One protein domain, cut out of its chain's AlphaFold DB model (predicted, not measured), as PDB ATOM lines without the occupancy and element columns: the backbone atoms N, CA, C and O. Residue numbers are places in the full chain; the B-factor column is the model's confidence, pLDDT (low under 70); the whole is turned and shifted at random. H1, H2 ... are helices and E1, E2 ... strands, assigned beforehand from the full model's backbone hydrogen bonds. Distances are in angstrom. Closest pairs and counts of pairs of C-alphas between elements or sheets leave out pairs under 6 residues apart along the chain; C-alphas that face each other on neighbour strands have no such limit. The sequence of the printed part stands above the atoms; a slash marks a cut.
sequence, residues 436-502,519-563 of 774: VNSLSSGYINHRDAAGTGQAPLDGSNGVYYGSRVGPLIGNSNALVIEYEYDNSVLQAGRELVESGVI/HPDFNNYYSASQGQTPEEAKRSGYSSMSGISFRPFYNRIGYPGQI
ATOM      1  N   VAL A 436      -6.527  -0.508 -28.160       84.56
ATOM      2  CA  VAL A 436      -5.379   0.047 -27.430       84.56
ATOM      3  C   VAL A 436      -5.069   1.456 -27.906       84.56
ATOM      4  O   VAL A 436      -5.316   1.795 -29.062       84.56
ATOM      5  N   ASN A 437      -4.466   2.259 -27.035       85.44
ATOM      6  CA  ASN A 437      -3.901   3.540 -27.435       85.44
ATOM      7  C   ASN A 437      -2.580   3.296 -28.174       85.44
ATOM      8  O   ASN A 437      -1.679   2.654 -27.631       85.44
ATOM      9  N   SER A 438      -2.438   3.817 -29.395       80.50
ATOM     10  CA  SER A 438      -1.147   3.779 -30.098       80.50
ATOM     11  C   SER A 438      -0.122   4.734 -29.456       80.50
ATOM     12  O   SER A 438      -0.438   5.485 -28.525       80.50
ATOM     13  N   LEU A 439       1.138   4.714 -29.897       86.06
ATOM     14  CA  LEU A 439       2.133   5.638 -29.334       86.06
ATOM     15  C   LEU A 439       1.874   7.081 -29.785       86.06
ATOM     16  O   LEU A 439       1.495   7.323 -30.931       86.06
ATOM     17  N   SER A 440       2.133   8.045 -28.901       86.75
ATOM     18  CA  SER A 440       2.099   9.479 -29.225       86.75
ATOM     19  C   SER A 440       3.252   9.923 -30.135       86.75
ATOM     20  O   SER A 440       3.074  10.857 -30.911       86.75
ATOM     21  N   SER A 441       4.391   9.230 -30.074       91.50
ATOM     22  CA  SER A 441       5.555   9.386 -30.951       91.50
ATOM     23  C   SER A 441       6.231   8.031 -31.171       91.50
ATOM     24  O   SER A 441       6.060   7.111 -30.370       91.50
ATOM     25  N   GLY A 442       6.988   7.888 -32.253       93.81
ATOM     26  CA  GLY A 442       7.656   6.631 -32.581       93.81
ATOM     27  C   GLY A 442       8.042   6.573 -34.047       93.81
ATOM     28  O   GLY A 442       8.356   7.599 -34.646       93.81
ATOM     29  N   TYR A 443       7.999   5.377 -34.623       93.62
ATOM     30  CA  TYR A 443       8.286   5.148 -36.035       93.62
ATOM     31  C   TYR A 443       7.115   4.434 -36.697       93.62
ATOM     32  O   TYR A 443       6.523   3.530 -36.106       93.62
ATOM     33  N   ILE A 444       6.784   4.838 -37.919       92.25
ATOM     34  CA  ILE A 444       5.855   4.108 -38.781       92.25
ATOM     35  C   ILE A 444       6.603   3.451 -39.923       92.25
ATOM     36  O   ILE A 444       7.418   4.082 -40.590       92.25
ATOM     37  N   ASN A 445       6.281   2.189 -40.164       92.31
ATOM     38  CA  ASN A 445       6.636   1.486 -41.380       92.31
ATOM     39  C   ASN A 445       5.368   1.442 -42.231       92.31
ATOM     40  O   ASN A 445       4.387   0.783 -41.877       92.31
ATOM     41  N   HIS A 446       5.373   2.237 -43.294       90.62
ATOM     42  CA  HIS A 446       4.294   2.326 -44.268       90.62
ATOM     43  C   HIS A 446       4.734   1.641 -45.567       90.62
ATOM     44  O   HIS A 446       5.937   1.451 -45.784       90.62
ATOM     45  N   ARG A 447       3.769   1.241 -46.400       88.25
ATOM     46  CA  ARG A 447       4.014   0.662 -47.727       88.25
ATOM     47  C   ARG A 447       4.997   1.496 -48.547       88.25
ATOM     48  O   ARG A 447       5.200   2.683 -48.283       88.25
ATOM     49  N   ASP A 448       5.632   0.855 -49.523       76.38
ATOM     50  CA  ASP A 448       6.717   1.476 -50.277       76.38
ATOM     51  C   ASP A 448       6.289   2.742 -51.037       76.38
ATOM     52  O   ASP A 448       5.117   2.963 -51.338       76.38
ATOM     53  N   ALA A 449       7.266   3.589 -51.379       69.44
ATOM     54  CA  ALA A 449       7.016   4.825 -52.124       69.44
ATOM     55  C   ALA A 449       6.440   4.574 -53.533       69.44
ATOM     56  O   ALA A 449       5.850   5.479 -54.119       69.44
ATOM     57  N   ALA A 450       6.606   3.360 -54.072       70.31
ATOM     58  CA  ALA A 450       5.983   2.940 -55.324       70.31
ATOM     59  C   ALA A 450       4.475   2.661 -55.163       70.31
ATOM     60  O   ALA A 450       3.769   2.576 -56.164       70.31
ATOM     61  N   GLY A 451       3.977   2.525 -53.929       70.44
ATOM     62  CA  GLY A 451       2.574   2.297 -53.591       70.44
ATOM     63  C   GLY A 451       2.050   0.908 -53.946       70.44
ATOM     64  O   GLY A 451       0.850   0.674 -53.822       70.44
ATOM     65  N   THR A 452       2.925  -0.004 -54.377       73.25
ATOM     66  CA  THR A 452       2.548  -1.333 -54.894       73.25
ATOM     67  C   THR A 452       2.999  -2.469 -53.982       73.25
ATOM     68  O   THR A 452       2.399  -3.542 -54.018       73.25
ATOM     69  N   GLY A 453       4.008  -2.240 -53.136       82.69
ATOM     70  CA  GLY A 453       4.546  -3.233 -52.213       82.69
ATOM     71  C   GLY A 453       4.131  -2.996 -50.764       82.69
ATOM     72  O   GLY A 453       4.078  -1.863 -50.286       82.69
ATOM     73  N   GLN A 454       3.882  -4.086 -50.041       90.88
ATOM     74  CA  GLN A 454       3.682  -4.069 -48.593       90.88
ATOM     75  C   GLN A 454       4.913  -3.546 -47.835       90.88
ATOM     76  O   GLN A 454       6.044  -3.701 -48.293       90.88
ATOM     77  N   ALA A 455       4.702  -2.948 -46.655       90.12
ATOM     78  CA  ALA A 455       5.800  -2.479 -45.808       90.12
ATOM     79  C   ALA A 455       6.782  -3.626 -45.462       90.12
ATOM     80  O   ALA A 455       6.329  -4.695 -45.030       90.12
ATOM     81  N   PRO A 456       8.111  -3.422 -45.592       90.50
ATOM     82  CA  PRO A 456       9.108  -4.388 -45.137       90.50
ATOM     83  C   PRO A 456       8.999  -4.669 -43.635       90.50
ATOM     84  O   PRO A 456       8.843  -3.763 -42.811       90.50
ATOM     85  N   LEU A 457       9.105  -5.946 -43.264       92.56
ATOM     86  CA  LEU A 457       8.970  -6.404 -41.875       92.56
ATOM     87  C   LEU A 457      10.302  -6.396 -41.095       92.56
ATOM     88  O   LEU A 457      10.393  -7.009 -40.034       92.56
ATOM     89  N   ASP A 458      11.328  -5.718 -41.609       92.38
ATOM     90  CA  ASP A 458      12.683  -5.627 -41.041       92.38
ATOM     91  C   ASP A 458      12.988  -4.266 -40.379       92.38
ATOM     92  O   ASP A 458      14.096  -4.032 -39.903       92.38
ATOM     93  N   GLY A 459      12.013  -3.352 -40.359       89.69
ATOM     94  CA  GLY A 459      12.134  -2.016 -39.773       89.69
ATOM     95  C   GLY A 459      12.897  -1.003 -40.629       89.69
ATOM     96  O   GLY A 459      13.075   0.137 -40.182       89.69
ATOM     97  N   SER A 460      13.341  -1.375 -41.838       88.31
ATOM     98  CA  SER A 460      14.217  -0.542 -42.674       88.31
ATOM     99  C   SER A 460      13.570   0.774 -43.107       88.31
ATOM    100  O   SER A 460      14.261   1.774 -43.300       88.31
ATOM    101  N   ASN A 461      12.242   0.777 -43.246       86.44
ATOM    102  CA  ASN A 461      11.460   1.898 -43.765       86.44
ATOM    103  C   ASN A 461      10.847   2.768 -42.658       86.44
ATOM    104  O   ASN A 461       9.970   3.585 -42.930       86.44
ATOM    105  N   GLY A 462      11.289   2.600 -41.409       90.00
ATOM    106  CA  GLY A 462      10.732   3.319 -40.272       90.00
ATOM    107  C   GLY A 462      10.966   4.825 -40.373       90.00
ATOM    108  O   GLY A 462      12.105   5.285 -40.259       90.00
ATOM    109  N   VAL A 463       9.889   5.604 -40.499       91.19
ATOM    110  CA  VAL A 463       9.936   7.071 -40.460       91.19
ATOM    111  C   VAL A 463       9.458   7.582 -39.110       91.19
ATOM    112  O   VAL A 463       8.402   7.183 -38.619       91.19
ATOM    113  N   TYR A 464      10.250   8.469 -38.504       93.62
ATOM    114  CA  TYR A 464       9.922   9.060 -37.213       93.62
ATOM    115  C   TYR A 464       8.686   9.959 -37.304       93.62
ATOM    116  O   TYR A 464       8.572  10.788 -38.208       93.62
ATOM    117  N   TYR A 465       7.813   9.859 -36.306       90.06
ATOM    118  CA  TYR A 465       6.714  10.788 -36.092       90.06
ATOM    119  C   TYR A 465       6.785  11.378 -34.676       90.06
ATOM    120  O   TYR A 465       6.815  10.661 -33.675       90.06
ATOM    121  N   GLY A 466       6.826  12.714 -34.591       88.94
ATOM    122  CA  GLY A 466       6.811  13.458 -33.320       88.94
ATOM    123  C   GLY A 466       5.403  13.719 -32.774       88.94
ATOM    124  O   GLY A 466       5.232  14.019 -31.598       88.94
ATOM    125  N   SER A 467       4.405  13.569 -33.638       86.50
ATOM    126  CA  SER A 467       2.978  13.540 -33.347       86.50
ATOM    127  C   SER A 467       2.354  12.532 -34.298       86.50
ATOM    128  O   SER A 467       2.861  12.351 -35.408       86.50
ATOM    129  N   ARG A 468       1.288  11.854 -33.873       82.88
ATOM    130  CA  ARG A 468       0.619  10.846 -34.703       82.88
ATOM    131  C   ARG A 468       0.297  11.416 -36.094       82.88
ATOM    132  O   ARG A 468      -0.025  12.594 -36.219       82.88
ATOM    133  N   VAL A 469       0.431  10.583 -37.120       81.94
ATOM    134  CA  VAL A 469       0.168  10.929 -38.529       81.94
ATOM    135  C   VAL A 469      -1.160  10.336 -38.983       81.94
ATOM    136  O   VAL A 469      -1.608   9.369 -38.372       81.94
ATOM    137  N   GLY A 470      -1.755  10.869 -40.055       77.50
ATOM    138  CA  GLY A 470      -3.069  10.457 -40.576       77.50
ATOM    139  C   GLY A 470      -3.333   8.943 -40.530       77.50
ATOM    140  O   GLY A 470      -4.247   8.538 -39.826       77.50
ATOM    141  N   PRO A 471      -2.484   8.076 -41.121       77.88
ATOM    142  CA  PRO A 471      -2.720   6.624 -41.125       77.88
ATOM    143  C   PRO A 471      -2.743   5.948 -39.744       77.88
ATOM    144  O   PRO A 471      -3.274   4.849 -39.609       77.88
ATOM    145  N   LEU A 472      -2.134   6.568 -38.725       75.69
ATOM    146  CA  LEU A 472      -2.183   6.117 -37.328       75.69
ATOM    147  C   LEU A 472      -3.277   6.812 -36.511       75.69
ATOM    148  O   LEU A 472      -3.599   6.354 -35.408       75.69
ATOM    149  N   ILE A 473      -3.762   7.964 -36.979       64.81
ATOM    150  CA  ILE A 473      -4.795   8.741 -36.309       64.81
ATOM    151  C   ILE A 473      -6.140   8.186 -36.747       64.81
ATOM    152  O   ILE A 473      -6.668   8.523 -37.796       64.81
ATOM    153  N   GLY A 474      -6.693   7.362 -35.870       60.66
ATOM    154  CA  GLY A 474      -8.112   7.089 -35.814       60.66
ATOM    155  C   GLY A 474      -8.826   8.037 -34.843       60.66
ATOM    156  O   GLY A 474      -8.214   8.551 -33.894       60.66
ATOM    157  N   ASN A 475     -10.129   8.242 -35.038       62.47
ATOM    158  CA  ASN A 475     -11.002   8.888 -34.064       62.47
ATOM    159  C   ASN A 475     -10.754   8.260 -32.672       62.47
ATOM    160  O   ASN A 475     -10.740   7.039 -32.517       62.47
ATOM    161  N   SER A 476     -10.513   9.094 -31.654       64.44
ATOM    162  CA  SER A 476     -10.226   8.685 -30.264       64.44
ATOM    163  C   SER A 476      -8.847   8.073 -29.964       64.44
ATOM    164  O   SER A 476      -8.664   7.496 -28.894       64.44
ATOM    165  N   ASN A 477      -7.840   8.235 -30.833       74.31
ATOM    166  CA  ASN A 477      -6.454   7.820 -30.554       74.31
ATOM    167  C   ASN A 477      -6.261   6.309 -30.262       74.31
ATOM    168  O   ASN A 477      -5.224   5.909 -29.708       74.31
ATOM    169  N   ALA A 478      -7.206   5.463 -30.663       80.69
ATOM    170  CA  ALA A 478      -7.185   4.030 -30.393       80.69
ATOM    171  C   ALA A 478      -7.178   3.206 -31.686       80.69
ATOM    172  O   ALA A 478      -7.719   3.638 -32.696       80.69
ATOM    173  N   LEU A 479      -6.589   2.011 -31.636       85.38
ATOM    174  CA  LEU A 479      -6.550   1.049 -32.741       85.38
ATOM    175  C   LEU A 479      -7.208  -0.268 -32.317       85.38
ATOM    176  O   LEU A 479      -7.058  -0.683 -31.163       85.38
ATOM    177  N   VAL A 480      -7.898  -0.935 -33.243       88.12
ATOM    178  CA  VAL A 480      -8.152  -2.376 -33.161       88.12
ATOM    179  C   VAL A 480      -6.830  -3.127 -33.298       88.12
ATOM    180  O   VAL A 480      -5.918  -2.679 -33.997       88.12
ATOM    181  N   ILE A 481      -6.712  -4.252 -32.594       86.81
ATOM    182  CA  ILE A 481      -5.446  -4.982 -32.458       86.81
ATOM    183  C   ILE A 481      -5.566  -6.442 -32.857       86.81
ATOM    184  O   ILE A 481      -6.558  -7.098 -32.558       86.81
ATOM    185  N   GLU A 482      -4.517  -6.951 -33.491       90.50
ATOM    186  CA  GLU A 482      -4.353  -8.362 -33.834       90.50
ATOM    187  C   GLU A 482      -3.498  -9.046 -32.753       90.50
ATOM    188  O   GLU A 482      -2.332  -8.692 -32.564       90.50
ATOM    189  N   TYR A 483      -4.069 -10.009 -32.027       92.38
ATOM    190  CA  TYR A 483      -3.350 -10.808 -31.031       92.38
ATOM    191  C   TYR A 483      -2.432 -11.841 -31.695       92.38
ATOM    192  O   TYR A 483      -2.562 -12.155 -32.878       92.38
ATOM    193  N   GLU A 484      -1.482 -12.395 -30.951       87.56
ATOM    194  CA  GLU A 484      -0.695 -13.533 -31.436       87.56
ATOM    195  C   GLU A 484      -1.559 -14.770 -31.683       87.56
ATOM    196  O   GLU A 484      -2.465 -15.045 -30.913       87.56
ATOM    197  N   TYR A 485      -1.275 -15.525 -32.747       72.12
ATOM    198  CA  TYR A 485      -2.118 -16.642 -33.194       72.12
ATOM    199  C   TYR A 485      -2.162 -17.833 -32.243       72.12
ATOM    200  O   TYR A 485      -3.189 -18.504 -32.171       72.12
ATOM    201  N   ASP A 486      -1.072 -18.082 -31.525       80.50
ATOM    202  CA  ASP A 486      -0.908 -19.275 -30.700       80.50
ATOM    203  C   ASP A 486      -1.473 -19.031 -29.296       80.50
ATOM    204  O   ASP A 486      -0.748 -18.996 -28.304       80.50
ATOM    205  N   ASN A 487      -2.789 -18.809 -29.216       89.00
ATOM    206  CA  ASN A 487      -3.494 -18.707 -27.942       89.00
ATOM    207  C   ASN A 487      -4.865 -19.395 -27.975       89.00
ATOM    208  O   ASN A 487      -5.496 -19.545 -29.023       89.00
ATOM    209  N   SER A 488      -5.319 -19.794 -26.791       90.69
ATOM    210  CA  SER A 488      -6.545 -20.557 -26.570       90.69
ATOM    211  C   SER A 488      -7.812 -19.797 -26.977       90.69
ATOM    212  O   SER A 488      -8.696 -20.396 -27.583       90.69
ATOM    213  N   VAL A 489      -7.876 -18.477 -26.779       91.69
ATOM    214  CA  VAL A 489      -9.031 -17.643 -27.166       91.69
ATOM    215  C   VAL A 489      -9.249 -17.630 -28.677       91.69
ATOM    216  O   VAL A 489     -10.365 -17.847 -29.154       91.69
ATOM    217  N   LEU A 490      -8.189 -17.391 -29.455       91.81
ATOM    218  CA  LEU A 490      -8.279 -17.406 -30.917       91.81
ATOM    219  C   LEU A 490      -8.544 -18.811 -31.456       91.81
ATOM    220  O   LEU A 490      -9.245 -18.944 -32.462       91.81
ATOM    221  N   GLN A 491      -8.008 -19.844 -30.802       92.94
ATOM    222  CA  GLN A 491      -8.275 -21.230 -31.168       92.94
ATOM    223  C   GLN A 491      -9.749 -21.597 -30.923       92.94
ATOM    224  O   GLN A 491     -10.392 -22.099 -31.841       92.94
ATOM    225  N   ALA A 492     -10.320 -21.247 -29.767       94.75
ATOM    226  CA  ALA A 492     -11.741 -21.454 -29.477       94.75
ATOM    227  C   ALA A 492     -12.645 -20.706 -30.475       94.75
ATOM    228  O   ALA A 492     -13.578 -21.279 -31.036       94.75
ATOM    229  N   GLY A 493     -12.324 -19.444 -30.787       94.38
ATOM    230  CA  GLY A 493     -13.046 -18.682 -31.809       94.38
ATOM    231  C   GLY A 493     -12.936 -19.302 -33.210       94.38
ATOM    232  O   GLY A 493     -13.900 -19.308 -33.975       94.38
ATOM    233  N   ARG A 494     -11.765 -19.835 -33.581       92.88
ATOM    234  CA  ARG A 494     -11.571 -20.538 -34.859       92.88
ATOM    235  C   ARG A 494     -12.445 -21.787 -34.934       92.88
ATOM    236  O   ARG A 494     -13.089 -22.000 -35.955       92.88
ATOM    237  N   GLU A 495     -12.478 -22.581 -33.873       95.12
ATOM    238  CA  GLU A 495     -13.318 -23.777 -33.801       95.12
ATOM    239  C   GLU A 495     -14.810 -23.430 -33.854       95.12
ATOM    240  O   GLU A 495     -15.576 -24.132 -34.513       95.12
ATOM    241  N   LEU A 496     -15.220 -22.316 -33.239       97.25
ATOM    242  CA  LEU A 496     -16.579 -21.786 -33.338       97.25
ATOM    243  C   LEU A 496     -16.987 -21.546 -34.795       97.25
ATOM    244  O   LEU A 496     -17.976 -22.117 -35.251       97.25
ATOM    245  N   VAL A 497     -16.228 -20.756 -35.555       96.56
ATOM    246  CA  VAL A 497     -16.590 -20.503 -36.963       96.56
ATOM    247  C   VAL A 497     -16.443 -21.745 -37.846       96.56
ATOM    248  O   VAL A 497     -17.123 -21.868 -38.860       96.56
ATOM    249  N   GLU A 498     -15.569 -22.685 -37.479       94.12
ATOM    250  CA  GLU A 498     -15.385 -23.950 -38.204       94.12
ATOM    251  C   GLU A 498     -16.484 -24.969 -37.940       94.12
ATOM    252  O   GLU A 498     -16.737 -25.814 -38.793       94.12
ATOM    253  N   SER A 499     -17.180 -24.848 -36.812       96.50
ATOM    254  CA  SER A 499     -18.347 -25.671 -36.509       96.50
ATOM    255  C   SER A 499     -19.576 -25.349 -37.359       96.50
ATOM    256  O   SER A 499     -20.479 -26.177 -37.406       96.50
ATOM    257  N   GLY A 500     -19.602 -24.184 -38.022       97.00
ATOM    258  CA  GLY A 500     -20.728 -23.722 -38.841       97.00
ATOM    259  C   GLY A 500     -21.419 -22.452 -38.336       97.00
ATOM    260  O   GLY A 500     -22.292 -21.926 -39.021       97.00
ATOM    261  N   VAL A 501     -21.022 -21.909 -37.179       98.62
ATOM    262  CA  VAL A 501     -21.580 -20.644 -36.673       98.62
ATOM    263  C   VAL A 501     -21.132 -19.469 -37.544       98.62
ATOM    264  O   VAL A 501     -19.936 -19.198 -37.683       98.62
ATOM    265  N   ILE A 502     -22.097 -18.721 -38.086       98.69
ATOM    266  CA  ILE A 502     -21.832 -17.461 -38.784       98.69
ATOM    267  C   ILE A 502     -21.557 -16.387 -37.730       98.69
ATOM    268  O   ILE A 502     -22.448 -15.976 -36.989       98.69
ATOM    269  N   HIS A 519      -3.631  -6.600 -49.790       93.00
ATOM    270  CA  HIS A 519      -3.582  -5.153 -49.894       93.00
ATOM    271  C   HIS A 519      -2.178  -4.602 -49.555       93.00
ATOM    272  O   HIS A 519      -1.566  -5.063 -48.583       93.00
ATOM    273  N   PRO A 520      -1.668  -3.568 -50.258       92.75
ATOM    274  CA  PRO A 520      -0.366  -2.955 -49.959       92.75
ATOM    275  C   PRO A 520      -0.219  -2.452 -48.513       92.75
ATOM    276  O   PRO A 520       0.850  -2.522 -47.924       92.75
ATOM    277  N   ASP A 521      -1.304  -1.992 -47.894       92.50
ATOM    278  CA  ASP A 521      -1.276  -1.544 -46.493       92.50
ATOM    279  C   ASP A 521      -1.275  -2.675 -45.447       92.50
ATOM    280  O   ASP A 521      -1.071  -2.402 -44.269       92.50
ATOM    281  N   PHE A 522      -1.482  -3.945 -45.813       93.06
ATOM    282  CA  PHE A 522      -1.734  -5.024 -44.839       93.06
ATOM    283  C   PHE A 522      -0.628  -5.210 -43.788       93.06
ATOM    284  O   PHE A 522      -0.890  -5.586 -42.642       93.06
ATOM    285  N   ASN A 523       0.619  -4.941 -44.169       92.25
ATOM    286  CA  ASN A 523       1.787  -5.097 -43.305       92.25
ATOM    287  C   ASN A 523       2.266  -3.796 -42.676       92.25
ATOM    288  O   ASN A 523       3.323  -3.789 -42.065       92.25
ATOM    289  N   ASN A 524       1.505  -2.717 -42.774       92.75
ATOM    290  CA  ASN A 524       1.831  -1.462 -42.124       92.75
ATOM    291  C   ASN A 524       1.827  -1.593 -40.583       92.75
ATOM    292  O   ASN A 524       0.854  -2.081 -39.993       92.75
ATOM    293  N   TYR A 525       2.894  -1.139 -39.911       93.12
ATOM    294  CA  TYR A 525       3.052  -1.242 -38.447       93.12
ATOM    295  C   TYR A 525       3.784  -0.051 -37.816       93.12
ATOM    296  O   TYR A 525       4.443   0.733 -38.501       93.12
ATOM    297  N   TYR A 526       3.669   0.081 -36.490       92.88
ATOM    298  CA  TYR A 526       4.317   1.141 -35.711       92.88
ATOM    299  C   TYR A 526       5.222   0.599 -34.600       92.88
ATOM    300  O   TYR A 526       4.912  -0.389 -33.938       92.88
ATOM    301  N   SER A 527       6.334   1.277 -34.335       93.88
ATOM    302  CA  SER A 527       7.332   0.859 -33.347       93.88
ATOM    303  C   SER A 527       7.790   2.020 -32.461       93.88
ATOM    304  O   SER A 527       7.539   3.192 -32.753       93.88
ATOM    305  N   ALA A 528       8.423   1.697 -31.331       94.25
ATOM    306  CA  ALA A 528       8.960   2.701 -30.408       94.25
ATOM    307  C   ALA A 528      10.353   3.187 -30.832       94.25
ATOM    308  O   ALA A 528      10.790   4.263 -30.429       94.25
ATOM    309  N   SER A 529      11.070   2.394 -31.628       93.81
ATOM    310  CA  SER A 529      12.431   2.683 -32.078       93.81
ATOM    311  C   SER A 529      12.619   2.323 -33.552       93.81
ATOM    312  O   SER A 529      11.924   1.452 -34.089       93.81
ATOM    313  N   GLN A 530      13.552   3.016 -34.208       93.62
ATOM    314  CA  GLN A 530      13.904   2.777 -35.606       93.62
ATOM    315  C   GLN A 530      14.475   1.368 -35.778       93.62
ATOM    316  O   GLN A 530      15.200   0.894 -34.906       93.62
ATOM    317  N   GLY A 531      14.172   0.716 -36.901       93.81
ATOM    318  CA  GLY A 531      14.716  -0.606 -37.217       93.81
ATOM    319  C   GLY A 531      14.095  -1.769 -36.441       93.81
ATOM    320  O   GLY A 531      14.503  -2.899 -36.660       93.81
ATOM    321  N   GLN A 532      13.117  -1.531 -35.557       96.19
ATOM    322  CA  GLN A 532      12.412  -2.632 -34.896       96.19
ATOM    323  C   GLN A 532      11.541  -3.394 -35.894       96.19
ATOM    324  O   GLN A 532      10.711  -2.797 -36.582       96.19
ATOM    325  N   THR A 533      11.673  -4.714 -35.886       96.00
ATOM    326  CA  THR A 533      10.755  -5.641 -36.555       96.00
ATOM    327  C   THR A 533       9.378  -5.648 -35.863       96.00
ATOM    328  O   THR A 533       9.264  -5.263 -34.693       96.00
ATOM    329  N   PRO A 534       8.305  -6.141 -36.516       93.81
ATOM    330  CA  PRO A 534       7.013  -6.331 -35.855       93.81
ATOM    331  C   PRO A 534       7.076  -7.250 -34.630       93.81
ATOM    332  O   PRO A 534       6.277  -7.087 -33.712       93.81
ATOM    333  N   GLU A 535       8.008  -8.206 -34.627       94.06
ATOM    334  CA  GLU A 535       8.233  -9.146 -33.527       94.06
ATOM    335  C   GLU A 535       8.822  -8.436 -32.297       94.06
ATOM    336  O   GLU A 535       8.347  -8.619 -31.179       94.06
ATOM    337  N   GLU A 536       9.794  -7.546 -32.494       95.19
ATOM    338  CA  GLU A 536      10.378  -6.741 -31.412       95.19
ATOM    339  C   GLU A 536       9.438  -5.628 -30.928       95.19
ATOM    340  O   GLU A 536       9.534  -5.182 -29.785       95.19
ATOM    341  N   ALA A 537       8.527  -5.168 -31.789       93.50
ATOM    342  CA  ALA A 537       7.571  -4.101 -31.493       93.50
ATOM    343  C   ALA A 537       6.227  -4.598 -30.916       93.50
ATOM    344  O   ALA A 537       5.291  -3.800 -30.767       93.50
ATOM    345  N   LYS A 538       6.123  -5.889 -30.568       92.56
ATOM    346  CA  LYS A 538       4.970  -6.468 -29.862       92.56
ATOM    347  C   LYS A 538       4.719  -5.802 -28.513       92.56
ATOM    348  O   LYS A 538       5.611  -5.233 -27.883       92.56
ATOM    349  N   ARG A 539       3.466  -5.863 -28.063       88.88
ATOM    350  CA  ARG A 539       2.992  -5.169 -26.855       88.88
ATOM    351  C   ARG A 539       2.045  -6.037 -26.048       88.88
ATOM    352  O   ARG A 539       1.458  -6.976 -26.577       88.88
ATOM    353  N   SER A 540       1.885  -5.709 -24.772       86.38
ATOM    354  CA  SER A 540       0.976  -6.416 -23.866       86.38
ATOM    355  C   SER A 540      -0.487  -6.217 -24.253       86.38
ATOM    356  O   SER A 540      -0.898  -5.095 -24.535       86.38
ATOM    357  N   GLY A 541      -1.263  -7.300 -24.223       76.62
ATOM    358  CA  GLY A 541      -2.696  -7.321 -24.495       76.62
ATOM    359  C   GLY A 541      -3.573  -6.489 -23.559       76.62
ATOM    360  O   GLY A 541      -3.119  -5.901 -22.576       76.62
ATOM    361  N   TYR A 542      -4.870  -6.480 -23.874       79.69
ATOM    362  CA  TYR A 542      -5.924  -5.951 -23.004       79.69
ATOM    363  C   TYR A 542      -5.943  -6.697 -21.660       79.69
ATOM    364  O   TYR A 542      -5.480  -7.830 -21.587       79.69
ATOM    365  N   SER A 543      -6.494  -6.111 -20.592       78.50
ATOM    366  CA  SER A 543      -6.474  -6.734 -19.252       78.50
ATOM    367  C   SER A 543      -7.089  -8.142 -19.228       78.50
ATOM    368  O   SER A 543      -6.521  -9.052 -18.625       78.50
ATOM    369  N   SER A 544      -8.195  -8.344 -19.953       81.12
ATOM    370  CA  SER A 544      -8.869  -9.642 -20.123       81.12
ATOM    371  C   SER A 544      -8.120 -10.633 -21.026       81.12
ATOM    372  O   SER A 544      -8.504 -11.792 -21.111       81.12
ATOM    373  N   MET A 545      -7.055 -10.182 -21.687       85.31
ATOM    374  CA  MET A 545      -6.118 -10.960 -22.506       85.31
ATOM    375  C   MET A 545      -4.686 -10.792 -21.962       85.31
ATOM    376  O   MET A 545      -3.709 -10.840 -22.715       85.31
ATOM    377  N   SER A 546      -4.547 -10.499 -20.662       78.75
ATOM    378  CA  SER A 546      -3.245 -10.240 -20.048       78.75
ATOM    379  C   SER A 546      -2.368 -11.492 -20.138       78.75
ATOM    380  O   SER A 546      -2.793 -12.596 -19.823       78.75
ATOM    381  N   GLY A 547      -1.144 -11.319 -20.638       83.44
ATOM    382  CA  GLY A 547      -0.241 -12.428 -20.965       83.44
ATOM    383  C   GLY A 547      -0.228 -12.823 -22.445       83.44
ATOM    384  O   GLY A 547       0.700 -13.507 -22.860       83.44
ATOM    385  N   ILE A 548      -1.176 -12.338 -23.253       89.38
ATOM    386  CA  ILE A 548      -1.159 -12.507 -24.711       89.38
ATOM    387  C   ILE A 548      -0.683 -11.196 -25.335       89.38
ATOM    388  O   ILE A 548      -1.280 -10.135 -25.127       89.38
ATOM    389  N   SER A 549       0.408 -11.247 -26.097       91.69
ATOM    390  CA  SER A 549       0.884 -10.077 -26.824       91.69
ATOM    391  C   SER A 549       0.026  -9.791 -28.058       91.69
ATOM    392  O   SER A 549      -0.603 -10.680 -28.636       91.69
ATOM    393  N   PHE A 550       0.007  -8.531 -28.483       91.44
ATOM    394  CA  PHE A 550      -0.565  -8.124 -29.762       91.44
ATOM    395  C   PHE A 550       0.513  -7.567 -30.692       91.44
ATOM    396  O   PHE A 550       1.530  -7.013 -30.256       91.44
ATOM    397  N   ARG A 551       0.278  -7.733 -31.993       89.81
ATOM    398  CA  ARG A 551       1.175  -7.304 -33.067       89.81
ATOM    399  C   ARG A 551       0.956  -5.819 -33.387       89.81
ATOM    400  O   ARG A 551      -0.182  -5.355 -33.371       89.81
ATOM    401  N   PRO A 552       2.007  -5.063 -33.744       91.44
ATOM    402  CA  PRO A 552       1.939  -3.610 -33.938       91.44
ATOM    403  C   PRO A 552       1.290  -3.165 -35.261       91.44
ATOM    404  O   PRO A 552       1.470  -2.021 -35.683       91.44
ATOM    405  N   PHE A 553       0.580  -4.049 -35.959       92.25
ATOM    406  CA  PHE A 553      -0.037  -3.711 -37.238       92.25
ATOM    407  C   PHE A 553      -1.207  -2.750 -37.034       92.25
ATOM    408  O   PHE A 553      -2.034  -2.960 -36.147       92.25
ATOM    409  N   TYR A 554      -1.290  -1.710 -37.866       90.19
ATOM    410  CA  TYR A 554      -2.361  -0.710 -37.786       90.19
ATOM    411  C   TYR A 554      -3.351  -0.772 -38.953       90.19
ATOM    412  O   TYR A 554      -4.336  -0.042 -38.937       90.19
ATOM    413  N   ASN A 555      -3.155  -1.670 -39.924       92.25
ATOM    414  CA  ASN A 555      -4.121  -1.899 -41.004       92.25
ATOM    415  C   ASN A 555      -4.640  -3.341 -41.100       92.25
ATOM    416  O   ASN A 555      -5.378  -3.666 -42.025       92.25
ATOM    417  N   ARG A 556      -4.305  -4.217 -40.151       91.88
ATOM    418  CA  ARG A 556      -4.881  -5.568 -40.115       91.88
ATOM    419  C   ARG A 556      -6.239  -5.574 -39.433       91.88
ATOM    420  O   ARG A 556      -6.489  -4.789 -38.519       91.88
ATOM    421  N   ILE A 557      -7.087  -6.511 -39.845       92.75
ATOM    422  CA  ILE A 557      -8.332  -6.813 -39.140       92.75
ATOM    423  C   ILE A 557      -7.979  -7.307 -37.729       92.75
ATOM    424  O   ILE A 557      -7.321  -8.336 -37.562       92.75
ATOM    425  N   GLY A 558      -8.388  -6.537 -36.721       90.50
ATOM    426  CA  GLY A 558      -8.140  -6.828 -35.309       90.50
ATOM    427  C   GLY A 558      -9.186  -7.751 -34.681       90.50
ATOM    428  O   GLY A 558     -10.129  -8.192 -35.327       90.50
ATOM    429  N   TYR A 559      -9.029  -8.045 -33.394       92.25
ATOM    430  CA  TYR A 559      -9.922  -8.895 -32.608       92.25
ATOM    431  C   TYR A 559     -11.249  -8.184 -32.250       92.25
ATOM    432  O   TYR A 559     -11.215  -7.040 -31.780       92.25
ATOM    433  N   PRO A 560     -12.414  -8.846 -32.411       93.38
ATOM    434  CA  PRO A 560     -12.591 -10.272 -32.716       93.38
ATOM    435  C   PRO A 560     -12.587 -10.648 -34.199       93.38
ATOM    436  O   PRO A 560     -12.597 -11.832 -34.500       93.38
ATOM    437  N   GLY A 561     -12.513  -9.702 -35.134       92.44
ATOM    438  CA  GLY A 561     -12.479 -10.004 -36.572       92.44
ATOM    439  C   GLY A 561     -11.335 -10.915 -37.028       92.44
ATOM    440  O   GLY A 561     -11.447 -11.606 -38.034       92.44
ATOM    441  N   GLN A 562     -10.250 -10.978 -36.253       91.31
ATOM    442  CA  GLN A 562      -9.163 -11.943 -36.425       91.31
ATOM    443  C   GLN A 562      -9.616 -13.411 -36.285       91.31
ATOM    444  O   GLN A 562      -8.937 -14.318 -36.780       91.31
ATOM    445  N   ILE A 563     -10.736 -13.673 -35.605       89.88
ATOM    446  CA  ILE A 563     -11.290 -15.016 -35.437       89.88
ATOM    447  C   ILE A 563     -11.574 -15.632 -36.810       89.88
ATOM    448  O   ILE A 563     -12.172 -15.024 -37.698       89.88
TER     449      ILE A 563
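This is residues 436 to 502 and 519 to 563 of the 774 residues of the protein "Peptidase_S8 domain-containing protein" of Candidatus Woesearchaeota archaeon (UniProt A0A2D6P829). There is little regular structure: loops make most of the body, with a small three-stranded sheet toward one end and helix H1 at the other. The printed part has 112 residues, 31 in named elements, two helices and five strands in the order E1 E2 E3 H1 H2 E4 E5, class mixed. The sheet, E2 - E1 - E4, is antiparallel; the whole is compact, radius of gyration of the C-alphas 14.8 A, spans 43 by 31 by 27 A.

Start at E1, residues 442 to 445, a hairpin with E2, residues 463 to 465; N 444 and O 463 are 2.9 A apart. E4, residues 525 to 527, is E1's other antiparallel neighbour, with N 445 and O 525 at 2.9 A. E3, residues 478 to 480, and E5, residues 549 to 551, pair with no named strand. H1, residues 488 to 498, has every O i to N i+4 pair within hydrogen-bond range; H2, residues 520 to 523, is too short for one.

Find C-alpha 442 at (7.656, 6.631, -32.581), where E1 begins. From C-alpha 488 at (-6.545, -20.557, -26.570), H1 runs 15.0 A.

Residues 503 to 518 are cut out, a 24.7 A gap between C-alphas 502 and 519. Links E1 to E2, E2 to E3 and E4 to E5 are long. Look for pLDDT under 70 at residues 449 and 473 to 476.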